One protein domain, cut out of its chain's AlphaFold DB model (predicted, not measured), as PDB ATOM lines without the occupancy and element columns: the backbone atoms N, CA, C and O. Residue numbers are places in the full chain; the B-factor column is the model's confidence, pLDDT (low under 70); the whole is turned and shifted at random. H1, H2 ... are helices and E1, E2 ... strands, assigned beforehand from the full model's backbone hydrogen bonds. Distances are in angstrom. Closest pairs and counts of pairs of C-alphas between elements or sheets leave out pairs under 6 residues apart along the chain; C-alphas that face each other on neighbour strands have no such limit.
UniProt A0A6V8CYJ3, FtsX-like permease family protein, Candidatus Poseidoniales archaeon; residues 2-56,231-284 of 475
ATOM      1  N   ALA A   2      79.223 -14.532  96.195       70.06
ATOM      2  CA  ALA A   2      78.765 -14.406  94.798       70.06
ATOM      3  C   ALA A   2      79.508 -13.285  94.056       70.06
ATOM      4  O   ALA A   2      80.138 -13.540  93.039       70.06
ATOM      5  N   PHE A   3      79.530 -12.077  94.633       76.50
ATOM      6  CA  PHE A   3      80.213 -10.928  94.035       76.50
ATOM      7  C   PHE A   3      81.723 -11.124  93.844       76.50
ATOM      8  O   PHE A   3      82.231 -10.886  92.751       76.50
ATOM      9  N   ASP A   4      82.425 -11.669  94.843       78.56
ATOM     10  CA  ASP A   4      83.858 -11.982  94.711       78.56
ATOM     11  C   ASP A   4      84.136 -12.958  93.559       78.56
ATOM     12  O   ASP A   4      85.197 -12.917  92.939       78.56
ATOM     13  N   ARG A   5      83.184 -13.847  93.258       81.56
ATOM     14  CA  ARG A   5      83.310 -14.768  92.133       81.56
ATOM     15  C   ARG A   5      82.852 -14.168  90.806       81.56
ATOM     16  O   ARG A   5      83.484 -14.477  89.803       81.56
ATOM     17  N   TYR A   6      81.858 -13.277  90.781       85.88
ATOM     18  CA  TYR A   6      81.549 -12.473  89.589       85.88
ATOM     19  C   TYR A   6      82.774 -11.670  89.128       85.88
ATOM     20  O   TYR A   6      83.031 -11.563  87.928       85.88
ATOM     21  N   ALA A   7      83.578 -11.173  90.075       81.31
ATOM     22  CA  ALA A   7      84.852 -10.519  89.788       81.31
ATOM     23  C   ALA A   7      85.921 -11.475  89.210       81.31
ATOM     24  O   ALA A   7      86.851 -11.022  88.542       81.31
ATOM     25  N   GLY A   8      85.794 -12.785  89.451       83.25
ATOM     26  CA  GLY A   8      86.719 -13.842  89.032       83.25
ATOM     27  C   GLY A   8      86.225 -14.706  87.865       83.25
ATOM     28  O   GLY A   8      86.476 -15.908  87.876       83.25
ATOM     29  N   ASN A   9      85.529 -14.121  86.881       87.00
ATOM     30  CA  ASN A   9      84.932 -14.801  85.714       87.00
ATOM     31  C   ASN A   9      83.831 -15.823  86.043       87.00
ATOM     32  O   ASN A   9      83.497 -16.667  85.214       87.00
ATOM     33  N   GLY A  10      83.261 -15.776  87.243       89.44
ATOM     34  CA  GLY A  10      82.086 -16.563  87.586       89.44
ATOM     35  C   GLY A  10      80.803 -15.937  87.041       89.44
ATOM     36  O   GLY A  10      80.704 -14.714  86.943       89.44
ATOM     37  N   PHE A  11      79.798 -16.764  86.754       91.19
ATOM     38  CA  PHE A  11      78.448 -16.314  86.415       91.19
ATOM     39  C   PHE A  11      77.363 -17.165  87.077       91.19
ATOM     40  O   PHE A  11      77.578 -18.338  87.393       91.19
ATOM     41  N   THR A  12      76.188 -16.574  87.259       88.62
ATOM     42  CA  THR A  12      74.944 -17.293  87.569       88.62
ATOM     43  C   THR A  12      73.938 -17.050  86.454       88.62
ATOM     44  O   THR A  12      74.091 -16.136  85.638       88.62
ATOM     45  N   ALA A  13      72.922 -17.899  86.397       87.81
ATOM     46  CA  ALA A  13      71.821 -17.764  85.461       87.81
ATOM     47  C   ALA A  13      70.505 -18.022  86.197       87.81
ATOM     48  O   ALA A  13      70.471 -18.845  87.120       87.81
ATOM     49  N   GLY A  14      69.447 -17.332  85.772       84.44
ATOM     50  CA  GLY A  14      68.084 -17.697  86.146       84.44
ATOM     51  C   GLY A  14      67.682 -19.057  85.576       84.44
ATOM     52  O   GLY A  14      68.384 -19.621  84.732       84.44
ATOM     53  N   GLU A  15      66.554 -19.593  86.045       78.94
ATOM     54  CA  GLU A  15      66.085 -20.942  85.697       78.94
ATOM     55  C   GLU A  15      65.966 -21.154  84.174       78.94
ATOM     56  O   GLU A  15      66.540 -22.105  83.632       78.94
ATOM     57  N   ASP A  16      65.318 -20.226  83.466       82.94
ATOM     58  CA  ASP A  16      65.079 -20.324  82.020       82.94
ATOM     59  C   ASP A  16      66.373 -20.159  81.200       82.94
ATOM     60  O   ASP A  16      66.646 -20.913  80.252       82.94
ATOM     61  N   SER A  17      67.240 -19.228  81.605       86.19
ATOM     62  CA  SER A  17      68.572 -19.063  81.008       86.19
ATOM     63  C   SER A  17      69.441 -20.302  81.202       86.19
ATOM     64  O   SER A  17      70.121 -20.752  80.275       86.19
ATOM     65  N   ALA A  18      69.403 -20.901  82.391       85.12
ATOM     66  CA  ALA A  18      70.156 -22.107  82.691       85.12
ATOM     67  C   ALA A  18      69.644 -23.330  81.923       85.12
ATOM     68  O   ALA A  18      70.460 -24.158  81.503       85.12
ATOM     69  N   TYR A  19      68.331 -23.425  81.689       81.94
ATOM     70  CA  TYR A  19      67.734 -24.442  80.822       81.94
ATOM     71  C   TYR A  19      68.236 -24.313  79.386       81.94
ATOM     72  O   TYR A  19      68.698 -25.287  78.791       81.94
ATOM     73  N   THR A  20      68.224 -23.091  78.856       83.69
ATOM     74  CA  THR A  20      68.685 -22.800  77.493       83.69
ATOM     75  C   THR A  20      70.164 -23.157  77.302       83.69
ATOM     76  O   THR A  20      70.562 -23.650  76.245       83.69
ATOM     77  N   LEU A  21      70.979 -22.954  78.338       81.88
ATOM     78  CA  LEU A  21      72.419 -23.222  78.338       81.88
ATOM     79  C   LEU A  21      72.793 -24.665  78.740       81.88
ATOM     80  O   LEU A  21      73.986 -25.003  78.766       81.88
ATOM     81  N   ASP A  22      71.803 -25.517  79.036       82.12
ATOM     82  CA  ASP A  22      71.984 -26.897  79.508       82.12
ATOM     83  C   ASP A  22      72.991 -26.961  80.678       82.12
ATOM     84  O   ASP A  22      74.061 -27.589  80.612       82.12
ATOM     85  N   LEU A  23      72.699 -26.176  81.722       80.12
ATOM     86  CA  LEU A  23      73.514 -26.058  82.933       80.12
ATOM     87  C   LEU A  23      72.997 -26.980  84.046       80.12
ATOM     88  O   LEU A  23      71.831 -27.372  84.094       80.12
ATOM     89  N   ALA A  24      73.888 -27.340  84.971       71.62
ATOM     90  CA  ALA A  24      73.537 -28.222  86.077       71.62
ATOM     91  C   ALA A  24      72.457 -27.584  86.975       71.62
ATOM     92  O   ALA A  24      72.608 -26.444  87.416       71.62
ATOM     93  N   GLY A  25      71.394 -28.346  87.257       65.88
ATOM     94  CA  GLY A  25      70.213 -27.882  87.998       65.88
ATOM     95  C   GLY A  25      68.985 -27.593  87.137       65.88
ATOM     96  O   GLY A  25      67.884 -27.587  87.668       65.88
ATOM     97  N   ALA A  26      69.150 -27.447  85.820       65.88
ATOM     98  CA  ALA A  26      68.065 -27.080  84.909       65.88
ATOM     99  C   ALA A  26      67.279 -28.280  84.330       65.88
ATOM    100  O   ALA A  26      66.556 -28.145  83.342       65.88
ATOM    101  N   SER A  27      67.427 -29.495  84.883       58.47
ATOM    102  CA  SER A  27      66.758 -30.683  84.339       58.47
ATOM    103  C   SER A  27      65.300 -30.795  84.802       58.47
ATOM    104  O   SER A  27      64.986 -30.878  85.990       58.47
ATOM    105  N   ILE A  28      64.387 -30.910  83.834       53.47
ATOM    106  CA  ILE A  28      62.972 -31.211  84.081       53.47
ATOM    107  C   ILE A  28      62.851 -32.695  84.461       53.47
ATOM    108  O   ILE A  28      62.574 -33.559  83.628       53.47
ATOM    109  N   GLY A  29      63.091 -33.013  85.732       52.41
ATOM    110  CA  GLY A  29      62.777 -34.323  86.297       52.41
ATOM    111  C   GLY A  29      63.867 -34.916  87.180       52.41
ATOM    112  O   GLY A  29      64.777 -35.579  86.689       52.41
ATOM    113  N   LYS A  30      63.620 -34.810  88.492       44.19
ATOM    114  CA  LYS A  30      64.385 -35.333  89.641       44.19
ATOM    115  C   LYS A  30      65.663 -34.538  89.929       44.19
ATOM    116  O   LYS A  30      66.644 -34.661  89.213       44.19
ATOM    117  N   ASP A  31      65.599 -33.793  91.033       50.66
ATOM    118  CA  ASP A  31      66.600 -32.871  91.592       50.66
ATOM    119  C   ASP A  31      66.677 -31.470  90.952       50.66
ATOM    120  O   ASP A  31      67.757 -30.907  90.812       50.66
ATOM    121  N   SER A  32      65.523 -30.844  90.676       51.09
ATOM    122  CA  SER A  32      65.420 -29.391  90.417       51.09
ATOM    123  C   SER A  32      65.538 -28.540  91.699       51.09
ATOM    124  O   SER A  32      65.078 -27.409  91.737       51.09
ATOM    125  N   SER A  33      66.076 -29.093  92.794       52.00
ATOM    126  CA  SER A  33      66.131 -28.434  94.108       52.00
ATOM    127  C   SER A  33      67.364 -27.541  94.263       52.00
ATOM    128  O   SER A  33      68.080 -27.632  95.267       52.00
ATOM    129  N   LEU A  34      67.667 -26.745  93.244       53.38
ATOM    130  CA  LEU A  34      68.604 -25.647  93.401       53.38
ATOM    131  C   LEU A  34      67.763 -24.382  93.541       53.38
ATOM    132  O   LEU A  34      67.608 -23.648  92.577       53.38
ATOM    133  N   ASP A  35      67.280 -24.143  94.768       59.69
ATOM    134  CA  ASP A  35      67.041 -22.771  95.250       59.69
ATOM    135  C   ASP A  35      68.353 -21.957  95.063       59.69
ATOM    136  O   ASP A  35      69.351 -22.518  94.609       59.69
ATOM    137  N   ASP A  36      68.433 -20.682  95.464       63.72
ATOM    138  CA  ASP A  36      69.671 -19.863  95.438       63.72
ATOM    139  C   ASP A  36      70.913 -20.577  96.042       63.72
ATOM    140  O   ASP A  36      71.276 -20.401  97.212       63.72
ATOM    141  N   ILE A  37      71.598 -21.410  95.253       68.00
ATOM    142  CA  ILE A  37      72.670 -22.302  95.694       68.00
ATOM    143  C   ILE A  37      73.883 -22.038  94.818       68.00
ATOM    144  O   ILE A  37      74.022 -22.534  93.699       68.00
ATOM    145  N   LEU A  38      74.828 -21.314  95.410       72.62
ATOM    146  CA  LEU A  38      76.168 -21.157  94.866       72.62
ATOM    147  C   LEU A  38      76.953 -22.460  95.074       72.62
ATOM    148  O   LEU A  38      77.244 -22.854  96.207       72.62
ATOM    149  N   ILE A  39      77.328 -23.126  93.986       75.88
ATOM    150  CA  ILE A  39      78.138 -24.352  94.008       75.88
ATOM    151  C   ILE A  39      79.622 -23.999  94.054       75.88
ATOM    152  O   ILE A  39      80.043 -23.023  93.447       75.88
ATOM    153  N   SER A  40      80.455 -24.772  94.751       73.31
ATOM    154  CA  SER A  40      81.905 -24.506  94.774       73.31
ATOM    155  C   SER A  40      82.548 -24.707  93.392       73.31
ATOM    156  O   SER A  40      82.068 -25.516  92.608       73.31
ATOM    157  N   GLN A  41      83.673 -24.045  93.111       69.56
ATOM    158  CA  GLN A  41      84.405 -24.213  91.842       69.56
ATOM    159  C   GLN A  41      84.885 -25.656  91.596       69.56
ATOM    160  O   GLN A  41      85.003 -26.100  90.461       69.56
ATOM    161  N   SER A  42      85.148 -26.409  92.664       73.00
ATOM    162  CA  SER A  42      85.523 -27.826  92.596       73.00
ATOM    163  C   SER A  42      84.329 -28.783  92.521       73.00
ATOM    164  O   SER A  42      84.530 -29.995  92.550       73.00
ATOM    165  N   ASP A  43      83.100 -28.267  92.519       78.31
ATOM    166  CA  ASP A  43      81.895 -29.085  92.407       78.31
ATOM    167  C   ASP A  43      81.806 -29.660  90.990       78.31
ATOM    168  O   ASP A  43      82.006 -28.947  90.008       78.31
ATOM    169  N   GLU A  44      81.482 -30.946  90.875       72.56
ATOM    170  CA  GLU A  44      81.361 -31.638  89.585       72.56
ATOM    171  C   GLU A  44      80.246 -31.052  88.699       72.56
ATOM    172  O   GLU A  44      80.215 -31.301  87.496       72.56
ATOM    173  N   ARG A  45      79.339 -30.261  89.290       75.06
ATOM    174  CA  ARG A  45      78.269 -29.527  88.601       75.06
ATOM    175  C   ARG A  45      78.720 -28.188  88.008       75.06
ATOM    176  O   ARG A  45      77.971 -27.610  87.222       75.06
ATOM    177  N   SER A  46      79.901 -27.681  88.375       77.38
ATOM    178  CA  SER A  46      80.465 -26.472  87.761       77.38
ATOM    179  C   SER A  46      80.830 -26.750  86.300       77.38
ATOM    180  O   SER A  46      81.364 -27.807  85.959       77.38
ATOM    181  N   LYS A  47      80.518 -25.799  85.415       83.75
ATOM    182  CA  LYS A  47      80.740 -25.906  83.967       83.75
ATOM    183  C   LYS A  47      81.343 -24.608  83.456       83.75
ATOM    184  O   LYS A  47      80.835 -23.528  83.738       83.75
ATOM    185  N   THR A  48      82.409 -24.704  82.669       87.56
ATOM    186  CA  THR A  48      82.943 -23.547  81.944       87.56
ATOM    187  C   THR A  48      82.184 -23.375  80.636       87.56
ATOM    188  O   THR A  48      82.073 -24.315  79.847       87.56
ATOM    189  N   VAL A  49      81.678 -22.170  80.407       87.62
ATOM    190  CA  VAL A  49      81.021 -21.759  79.168       87.62
ATOM    191  C   VAL A  49      81.915 -20.737  78.483       87.62
ATOM    192  O   VAL A  49      82.385 -19.791  79.112       87.62
ATOM    193  N   THR A  50      82.173 -20.930  77.192       89.88
ATOM    194  CA  THR A  50      82.850 -19.921  76.375       89.88
ATOM    195  C   THR A  50      81.792 -19.099  75.667       89.88
ATOM    196  O   THR A  50      81.011 -19.645  74.890       89.88
ATOM    197  N   MET A  51      81.773 -17.803  75.949       86.81
ATOM    198  CA  MET A  51      80.948 -16.836  75.242       86.81
ATOM    199  C   MET A  51      81.780 -16.138  74.173       86.81
ATOM    200  O   MET A  51      82.965 -15.863  74.381       86.81
ATOM    201  N   SER A  52      81.135 -15.853  73.046       87.19
ATOM    202  CA  SER A  52      81.730 -15.185  71.892       87.19
ATOM    203  C   SER A  52      80.892 -13.969  71.518       87.19
ATOM    204  O   SER A  52      79.674 -14.075  71.390       87.19
ATOM    205  N   TYR A  53      81.554 -12.831  71.362       84.69
ATOM    206  CA  TYR A  53      80.992 -11.578  70.882       84.69
ATOM    207  C   TYR A  53      81.847 -11.092  69.714       84.69
ATOM    208  O   TYR A  53      83.069 -11.194  69.755       84.69
ATOM    209  N   GLU A  54      81.218 -10.602  68.657       82.56
ATOM    210  CA  GLU A  54      81.917 -10.061  67.494       82.56
ATOM    211  C   GLU A  54      81.568  -8.583  67.378       82.56
ATOM    212  O   GLU A  54      80.432  -8.229  67.067       82.56
ATOM    213  N   GLU A  55      82.547  -7.722  67.644       78.12
ATOM    214  CA  GLU A  55      82.428  -6.299  67.351       78.12
ATOM    215  C   GLU A  55      82.764  -6.093  65.879       78.12
ATOM    216  O   GLU A  55      83.810  -6.538  65.397       78.12
ATOM    217  N   ILE A  56      81.858  -5.452  65.152       73.06
ATOM    218  CA  ILE A  56      82.054  -5.120  63.747       73.06
ATOM    219  C   ILE A  56      82.336  -3.627  63.691       73.06
ATOM    220  O   ILE A  56      81.428  -2.819  63.856       73.06
ATOM    221  N   ILE A 231      86.162  -4.563  59.861       74.19
ATOM    222  CA  ILE A 231      87.090  -5.142  60.819       74.19
ATOM    223  C   ILE A 231      86.238  -5.846  61.870       74.19
ATOM    224  O   ILE A 231      85.661  -5.215  62.748       74.19
ATOM    225  N   THR A 232      86.145  -7.171  61.771       80.75
ATOM    226  CA  THR A 232      85.506  -7.981  62.811       80.75
ATOM    227  C   THR A 232      86.530  -8.303  63.891       80.75
ATOM    228  O   THR A 232      87.499  -9.026  63.638       80.75
ATOM    229  N   THR A 233      86.305  -7.791  65.095       82.06
ATOM    230  CA  THR A 233      87.110  -8.083  66.281       82.06
ATOM    231  C   THR A 233      86.352  -9.084  67.156       82.06
ATOM    232  O   THR A 233      85.365  -8.716  67.794       82.06
ATOM    233  N   PRO A 234      86.759 -10.368  67.187       86.62
ATOM    234  CA  PRO A 234      86.120 -11.359  68.037       86.62
ATOM    235  C   PRO A 234      86.647 -11.269  69.471       86.62
ATOM    236  O   PRO A 234      87.851 -11.364  69.724       86.62
ATOM    237  N   TYR A 235      85.727 -11.192  70.419       87.50
ATOM    238  CA  TYR A 235      85.968 -11.282  71.848       87.50
ATOM    239  C   TYR A 235      85.442 -12.620  72.354       87.50
ATOM    240  O   TYR A 235      84.266 -12.948  72.220       87.50
ATOM    241  N   ASN A 236      86.335 -13.415  72.937       89.75
ATOM    242  CA  ASN A 236      85.984 -14.697  73.531       89.75
ATOM    243  C   ASN A 236      86.335 -14.666  75.011       89.75
ATOM    244  O   ASN A 236      87.497 -14.449  75.362       89.75
ATOM    245  N   VAL A 237      85.357 -14.941  75.867       90.50
ATOM    246  CA  VAL A 237      85.564 -15.050  77.312       90.50
ATOM    247  C   VAL A 237      85.109 -16.424  77.786       90.50
ATOM    248  O   VAL A 237      84.035 -16.906  77.430       90.50
ATOM    249  N   SER A 238      85.944 -17.081  78.585       90.94
ATOM    250  CA  SER A 238      85.553 -18.302  79.286       90.94
ATOM    251  C   SER A 238      85.108 -17.932  80.690       90.94
ATOM    252  O   SER A 238      85.904 -17.419  81.477       90.94
ATOM    253  N   ILE A 239      83.844 -18.209  80.986       91.19
ATOM    254  CA  ILE A 239      83.214 -17.931  82.272       91.19
ATOM    255  C   ILE A 239      82.777 -19.228  82.945       91.19
ATOM    256  O   ILE A 239      82.476 -20.228  82.291       91.19
ATOM    257  N   GLU A 240      82.773 -19.233  84.270       90.00
ATOM    258  CA  GLU A 240      82.489 -20.413  85.076       90.00
ATOM    259  C   GLU A 240      81.102 -20.333  85.707       90.00
ATOM    260  O   GLU A 240      80.796 -19.399  86.446       90.00
ATOM    261  N   TYR A 241      80.273 -21.342  85.453       88.38
ATOM    262  CA  TYR A 241      78.949 -21.444  86.040       88.38
ATOM    263  C   TYR A 241      79.032 -21.740  87.538       88.38
ATOM    264  O   TYR A 241      79.609 -22.742  87.965       88.38
ATOM    265  N   MET A 242      78.420 -20.873  88.337       86.56
ATOM    266  CA  MET A 242      78.473 -20.923  89.795       86.56
ATOM    267  C   MET A 242      77.193 -21.430  90.452       86.56
ATOM    268  O   MET A 242      77.164 -21.510  91.680       86.56
ATOM    269  N   GLY A 243      76.161 -21.763  89.679       83.06
ATOM    270  CA  GLY A 243      74.861 -22.196  90.190       83.06
ATOM    271  C   GLY A 243      73.701 -21.313  89.730       83.06
ATOM    272  O   GLY A 243      73.907 -20.290  89.067       83.06
ATOM    273  N   LEU A 244      72.491 -21.751  90.084       80.25
ATOM    274  CA  LEU A 244      71.250 -21.026  89.822       80.25
ATOM    275  C   LEU A 244      71.061 -19.907  90.837       80.25
ATOM    276  O   LEU A 244      71.501 -20.009  91.987       80.25
ATOM    277  N   HIS A 245      70.402 -18.852  90.375       78.50
ATOM    278  CA  HIS A 245      70.043 -17.711  91.193       78.50
ATOM    279  C   HIS A 245      68.658 -17.191  90.790       78.50
ATOM    280  O   HIS A 245      68.431 -16.850  89.633       78.50
ATOM    281  N   GLU A 246      67.744 -17.130  91.746       73.62
ATOM    282  CA  GLU A 246      66.334 -16.767  91.623       73.62
ATOM    283  C   GLU A 246      66.024 -15.376  92.203       73.62
ATOM    284  O   GLU A 246      65.034 -14.763  91.796       73.62
ATOM    285  N   TYR A 247      66.849 -14.834  93.117       77.44
ATOM    286  CA  TYR A 247      66.545 -13.549  93.772       77.44
ATOM    287  C   TYR A 247      67.734 -12.593  93.958       77.44
ATOM    288  O   TYR A 247      68.556 -12.739  94.864       77.44
ATOM    289  N   ILE A 248      67.813 -11.538  93.146       79.88
ATOM    290  CA  ILE A 248      68.689 -10.381  93.393       79.88
ATOM    291  C   ILE A 248      67.816  -9.178  93.763       79.88
ATOM    292  O   ILE A 248      66.948  -8.817  92.966       79.88
ATOM    293  N   PRO A 249      68.060  -8.513  94.910       78.56
ATOM    294  CA  PRO A 249      67.419  -7.245  95.240       78.56
ATOM    295  C   PRO A 249      67.455  -6.243  94.082       78.56
ATOM    296  O   PRO A 249      68.519  -5.962  93.533       78.56
ATOM    297  N   GLY A 250      66.295  -5.693  93.723       76.69
ATOM    298  CA  GLY A 250      66.165  -4.722  92.631       76.69
ATOM    299  C   GLY A 250      66.070  -5.311  91.221       76.69
ATOM    300  O   GLY A 250      65.885  -4.547  90.279       76.69
ATOM    301  N   LEU A 251      66.125  -6.637  91.052       78.88
ATOM    302  CA  LEU A 251      65.775  -7.298  89.794       78.88
ATOM    303  C   LEU A 251      64.442  -8.044  89.947       78.88
ATOM    304  O   LEU A 251      64.186  -8.700  90.955       78.88
ATOM    305  N   SER A 252      63.570  -7.939  88.945       79.69
ATOM    306  CA  SER A 252      62.279  -8.636  88.962       79.69
ATOM    307  C   SER A 252      62.458 -10.124  88.649       79.69
ATOM    308  O   SER A 252      63.303 -10.484  87.832       79.69
ATOM    309  N   SER A 253      61.639 -11.001  89.239       77.12
ATOM    310  CA  SER A 253      61.720 -12.449  88.980       77.12
ATOM    311  C   SER A 253      61.643 -12.828  87.490       77.12
ATOM    312  O   SER A 253      62.435 -13.671  87.078       77.12
ATOM    313  N   PRO A 254      60.781 -12.205  86.652       80.69
ATOM    314  CA  PRO A 254      60.774 -12.484  85.214       80.69
ATOM    315  C   PRO A 254      62.091 -12.114  84.528       80.69
ATOM    316  O   PRO A 254      62.574 -12.858  83.687       80.69
ATOM    317  N   LEU A 255      62.692 -10.978  84.902       83.88
ATOM    318  CA  LEU A 255      63.976 -10.560  84.342       83.88
ATOM    319  C   LEU A 255      65.100 -11.502  84.784       83.88
ATOM    320  O   LEU A 255      65.957 -11.840  83.977       83.88
ATOM    321  N   ILE A 256      65.088 -11.930  86.050       84.44
ATOM    322  CA  ILE A 256      66.103 -12.837  86.593       84.44
ATOM    323  C   ILE A 256      66.084 -14.172  85.844       84.44
ATOM    324  O   ILE A 256      67.152 -14.619  85.429       84.44
ATOM    325  N   ALA A 257      64.902 -14.764  85.629       83.06
ATOM    326  CA  ALA A 257      64.738 -16.060  84.961       83.06
ATOM    327  C   ALA A 257      65.438 -16.112  83.588       83.06
ATOM    328  O   ALA A 257      66.160 -17.066  83.288       83.06
ATOM    329  N   ASP A 258      65.326 -15.029  82.819       86.38
ATOM    330  CA  ASP A 258      65.876 -14.889  81.468       86.38
ATOM    331  C   ASP A 258      67.223 -14.138  81.415       86.38
ATOM    332  O   ASP A 258      67.651 -13.690  80.349       86.38
ATOM    333  N   SER A 259      67.923 -14.005  82.547       88.44
ATOM    334  CA  SER A 259      69.203 -13.289  82.611       88.44
ATOM    335  C   SER A 259      70.405 -14.165  82.963       88.44
ATOM    336  O   SER A 259      70.324 -15.146  83.709       88.44
ATOM    337  N   VAL A 260      71.565 -13.741  82.454       89.69
ATOM    338  CA  VAL A 260      72.888 -14.188  82.896       89.69
ATOM    339  C   VAL A 260      73.557 -13.047  83.653       89.69
ATOM    340  O   VAL A 260      73.669 -11.937  83.135       89.69
ATOM    341  N   ILE A 261      74.033 -13.326  84.865       89.38
ATOM    342  CA  ILE A 261      74.657 -12.326  85.733       89.38
ATOM    343  C   ILE A 261      76.164 -12.573  85.782       89.38
ATOM    344  O   ILE A 261      76.627 -13.637  86.203       89.38
ATOM    345  N   ILE A 262      76.927 -11.563  85.368       91.12
ATOM    346  CA  ILE A 262      78.395 -11.539  85.344       91.12
ATOM    347  C   ILE A 262      78.922 -10.249  85.971       91.12
ATOM    348  O   ILE A 262      78.219  -9.243  86.047       91.12
ATOM    349  N   GLY A 263      80.179 -10.265  86.416       90.06
ATOM    350  CA  GLY A 263      80.845  -9.064  86.925       90.06
ATOM    351  C   GLY A 263      81.273  -8.104  85.815       90.06
ATOM    352  O   GLY A 263      81.525  -8.522  84.685       90.06
ATOM    353  N   GLU A 264      81.437  -6.823  86.156       89.00
ATOM    354  CA  GLU A 264      81.842  -5.771  85.210       89.00
ATOM    355  C   GLU A 264      83.184  -6.072  84.524       89.00
ATOM    356  O   GLU A 264      83.325  -5.870  83.323       89.00
ATOM    357  N   SER A 265      84.168  -6.611  85.254       88.94
ATOM    358  CA  SER A 265      85.459  -7.015  84.677       88.94
ATOM    359  C   SER A 265      85.292  -8.069  83.579       88.94
ATOM    360  O   SER A 265      85.914  -7.978  82.520       88.94
ATOM    361  N   THR A 266      84.418  -9.045  83.823       89.94
ATOM    362  CA  THR A 266      84.064 -10.105  82.877       89.94
ATOM    363  C   THR A 266      83.321  -9.526  81.675       89.94
ATOM    364  O   THR A 266      83.669  -9.843  80.542       89.94
ATOM    365  N   TRP A 267      82.354  -8.634  81.908       90.38
ATOM    366  CA  TRP A 267      81.611  -7.934  80.857       90.38
ATOM    367  C   TRP A 267      82.537  -7.126  79.945       90.38
ATOM    368  O   TRP A 267      82.525  -7.312  78.735       90.38
ATOM    369  N   ARG A 268      83.434  -6.317  80.513       91.06
ATOM    370  CA  ARG A 268      84.432  -5.546  79.754       91.06
ATOM    371  C   ARG A 268      85.374  -6.434  78.949       91.06
ATOM    372  O   ARG A 268      85.723  -6.098  77.823       91.06
ATOM    373  N   SER A 269      85.764  -7.589  79.491       89.00
ATOM    374  CA  SER A 269      86.538  -8.578  78.732       89.00
ATOM    375  C   SER A 269      85.726  -9.245  77.618       89.00
ATOM    376  O   SER A 269      86.325  -9.734  76.661       89.00
ATOM    377  N   PHE A 270      84.403  -9.323  77.766       89.12
ATOM    378  CA  PHE A 270      83.506  -9.951  76.805       89.12
ATOM    379  C   PHE A 270      83.160  -9.030  75.637       89.12
ATOM    380  O   PHE A 270      83.133  -9.503  74.510       89.12
ATOM    381  N   ILE A 271      82.918  -7.744  75.891       87.94
ATOM    382  CA  ILE A 271      82.452  -6.795  74.866       87.94
ATOM    383  C   ILE A 271      83.468  -5.713  74.478       87.94
ATOM    384  O   ILE A 271      83.219  -4.958  73.546       87.94
ATOM    385  N   GLY A 272      84.604  -5.624  75.173       88.12
ATOM    386  CA  GLY A 272      85.594  -4.561  74.985       88.12
ATOM    387  C   GLY A 272      85.325  -3.327  75.855       88.12
ATOM    388  O   GLY A 272      84.196  -3.053  76.260       88.12
ATOM    389  N   ASN A 273      86.384  -2.571  76.173       88.44
ATOM    390  CA  ASN A 273      86.281  -1.402  77.058       88.44
ATOM    391  C   ASN A 273      85.480  -0.259  76.430       88.44
ATOM    392  O   ASN A 273      84.642   0.314  77.113       88.44
ATOM    393  N   ASP A 274      85.702   0.036  75.149       83.12
ATOM    394  CA  ASP A 274      85.071   1.178  74.480       83.12
ATOM    395  C   ASP A 274      83.553   0.981  74.362       83.12
ATOM    396  O   ASP A 274      82.763   1.878  74.660       83.12
ATOM    397  N   THR A 275      83.124  -0.226  73.993       84.19
ATOM    398  CA  THR A 275      81.702  -0.589  73.940       84.19
ATOM    399  C   THR A 275      81.089  -0.684  75.339       84.19
ATOM    400  O   THR A 275      79.945  -0.275  75.529       84.19
ATOM    401  N   ALA A 276      81.852  -1.112  76.353       88.25
ATOM    402  CA  ALA A 276      81.388  -1.080  77.739       88.25
ATOM    403  C   ALA A 276      81.224   0.347  78.283       88.25
ATOM    404  O   ALA A 276      80.265   0.603  79.002       88.25
ATOM    405  N   ASP A 277      82.119   1.274  77.933       86.12
ATOM    406  CA  ASP A 277      82.074   2.667  78.393       86.12
ATOM    407  C   ASP A 277      80.950   3.474  77.725       86.12
ATOM    408  O   ASP A 277      80.421   4.404  78.333       86.12
ATOM    409  N   ARG A 278      80.545   3.101  76.503       82.25
ATOM    410  CA  ARG A 278      79.371   3.673  75.816       82.25
ATOM    411  C   ARG A 278      78.040   3.082  76.281       82.25
ATOM    412  O   ARG A 278      76.988   3.636  75.968       82.25
ATOM    413  N   HIS A 279      78.052   1.958  76.997       83.88
ATOM    414  CA  HIS A 279      76.826   1.310  77.442       83.88
ATOM    415  C   HIS A 279      76.139   2.128  78.544       83.88
ATOM    416  O   HIS A 279      76.705   2.360  79.612       83.88
ATOM    417  N   ASN A 280      74.889   2.525  78.304       84.50
ATOM    418  CA  ASN A 280      74.067   3.217  79.288       84.50
ATOM    419  C   ASN A 280      73.049   2.246  79.904       84.50
ATOM    420  O   ASN A 280      72.251   1.645  79.185       84.50
ATOM    421  N   SER A 281      73.063   2.117  81.231       83.38
ATOM    422  CA  SER A 281      72.094   1.323  81.991       83.38
ATOM    423  C   SER A 281      71.332   2.214  82.964       83.38
ATOM    424  O   SER A 281      71.886   3.130  83.571       83.38
ATOM    425  N   THR A 282      70.050   1.924  83.159       85.38
ATOM    426  CA  THR A 282      69.225   2.548  84.203       85.38
ATOM    427  C   THR A 282      69.285   1.788  85.527       85.38
ATOM    428  O   THR A 282      68.951   2.351  86.566       85.38
ATOM    429  N   ASN A 283      69.764   0.539  85.508       84.69
ATOM    430  CA  ASN A 283      69.856  -0.336  86.672       84.69
ATOM    431  C   ASN A 283      71.318  -0.656  86.977       84.69
ATOM    432  O   ASN A 283      72.050  -1.150  86.116       84.69
ATOM    433  N   TRP A 284      71.732  -0.404  88.217       86.44
ATOM    434  CA  TRP A 284      73.117  -0.564  88.645       86.44
ATOM    435  C   TRP A 284      73.198  -1.390  89.924       86.44
ATOM    436  O   TRP A 284      72.486  -1.124  90.891       86.44
TER     437      TRP A 284
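Overview. This is residues 2 to 56 and 231 to 284 of the 475 residues of the protein "FtsX-like permease family protein" of Candidatus Poseidoniales archaeon (UniProt A0A6V8CYJ3). A strongly twisted four-stranded sheet, curled like part of a barrel, has two long strands, E2 and E3, paired as a ribbon; E3 bends and its last part pairs with short E1, beside which lies short E4. H4 packs on the ribbon and H1 lies over E1 on the same face, H2 lies on the opposite face with H3 at its side, H5 follows H4 away from the sheet, and a long loop, residues 21 to 47, makes the end of the long axis opposite the ribbon's tip. The printed part has 109 residues, with five named helices and four named strands in the order H1 E1 H2 E2 E3 H3 E4 H4 H5; the sheet runs E2 E3 E1 E4 and is mixed, and the class is mixed, helices and strands. The whole is compact, with a radius of gyration of the C-alphas of 14.5 A, yet its outline is elongated, 47 by 29 by 25 A.

Arrangement. E2, residues 48 to 56, is antiparallel to E3, residues 231 to 244, at 152 degrees, with N 51 and O 237 within hydrogen-bond range at 2.8 A. E3 bends by 62 degrees at residue 241, and its residues 240 to 244 pair parallel with E1, residues 10 to 13, where N 242 and O 11 are 2.8 A apart. E1 is antiparallel to the edge strand E4, residues 260 to 262, with N 261 and O 12 at 2.9 A. H4, residues 264 to 271, is on the sheet at a height of 6.8 A, only just over E2, on which 3 of its C-alphas fall; the closest C-alphas of H4 and E3, those of Phe 270 and Val 237, are 5.5 A apart. H1, residues 2 to 6, is on the same face, over E1. H2, residues 15 to 20, is on the opposite face and only just touches H3, residues 253 to 257, with 3 pairs of C-alphas within 8 A, the closest being those of Glu 15 and Ala 257, 5.1 A. H5, residues 273 to 278, is not on the sheet and is close to H4 but not clearly touching, about perpendicular at 84 degrees; their closest C-alphas, those of Arg 268 and Ala 276, are 5.8 A apart. In H1, H2, H3, H4 and H5 every O i to N i+4 pair is within hydrogen-bond range.

Along the chain. H1 begins at C-alpha 2 (78.765, -14.406, 94.798). E3 is 36.7 A long, from C-alpha 231 (87.090, -5.142, 60.819) to C-alpha 244, E2 is 25.9 A, E1 10.6 A and H4 10.4 A. H5 ends at C-alpha 278 (79.371, 3.673, 75.816).

Size, cuts and confidence. The C-alphas of Lys 30 and Ile 231, the two farthest apart, are 47.5 A from each other. Residues 57 to 230 are not printed, and C-alphas 56 and 231 are 5.8 A apart across this cut. The link from H2 to E2 is long, with 27 residues. The mean pLDDT of the printed part is 80.2, and residues 25 to 37 and residue 41 are under 70.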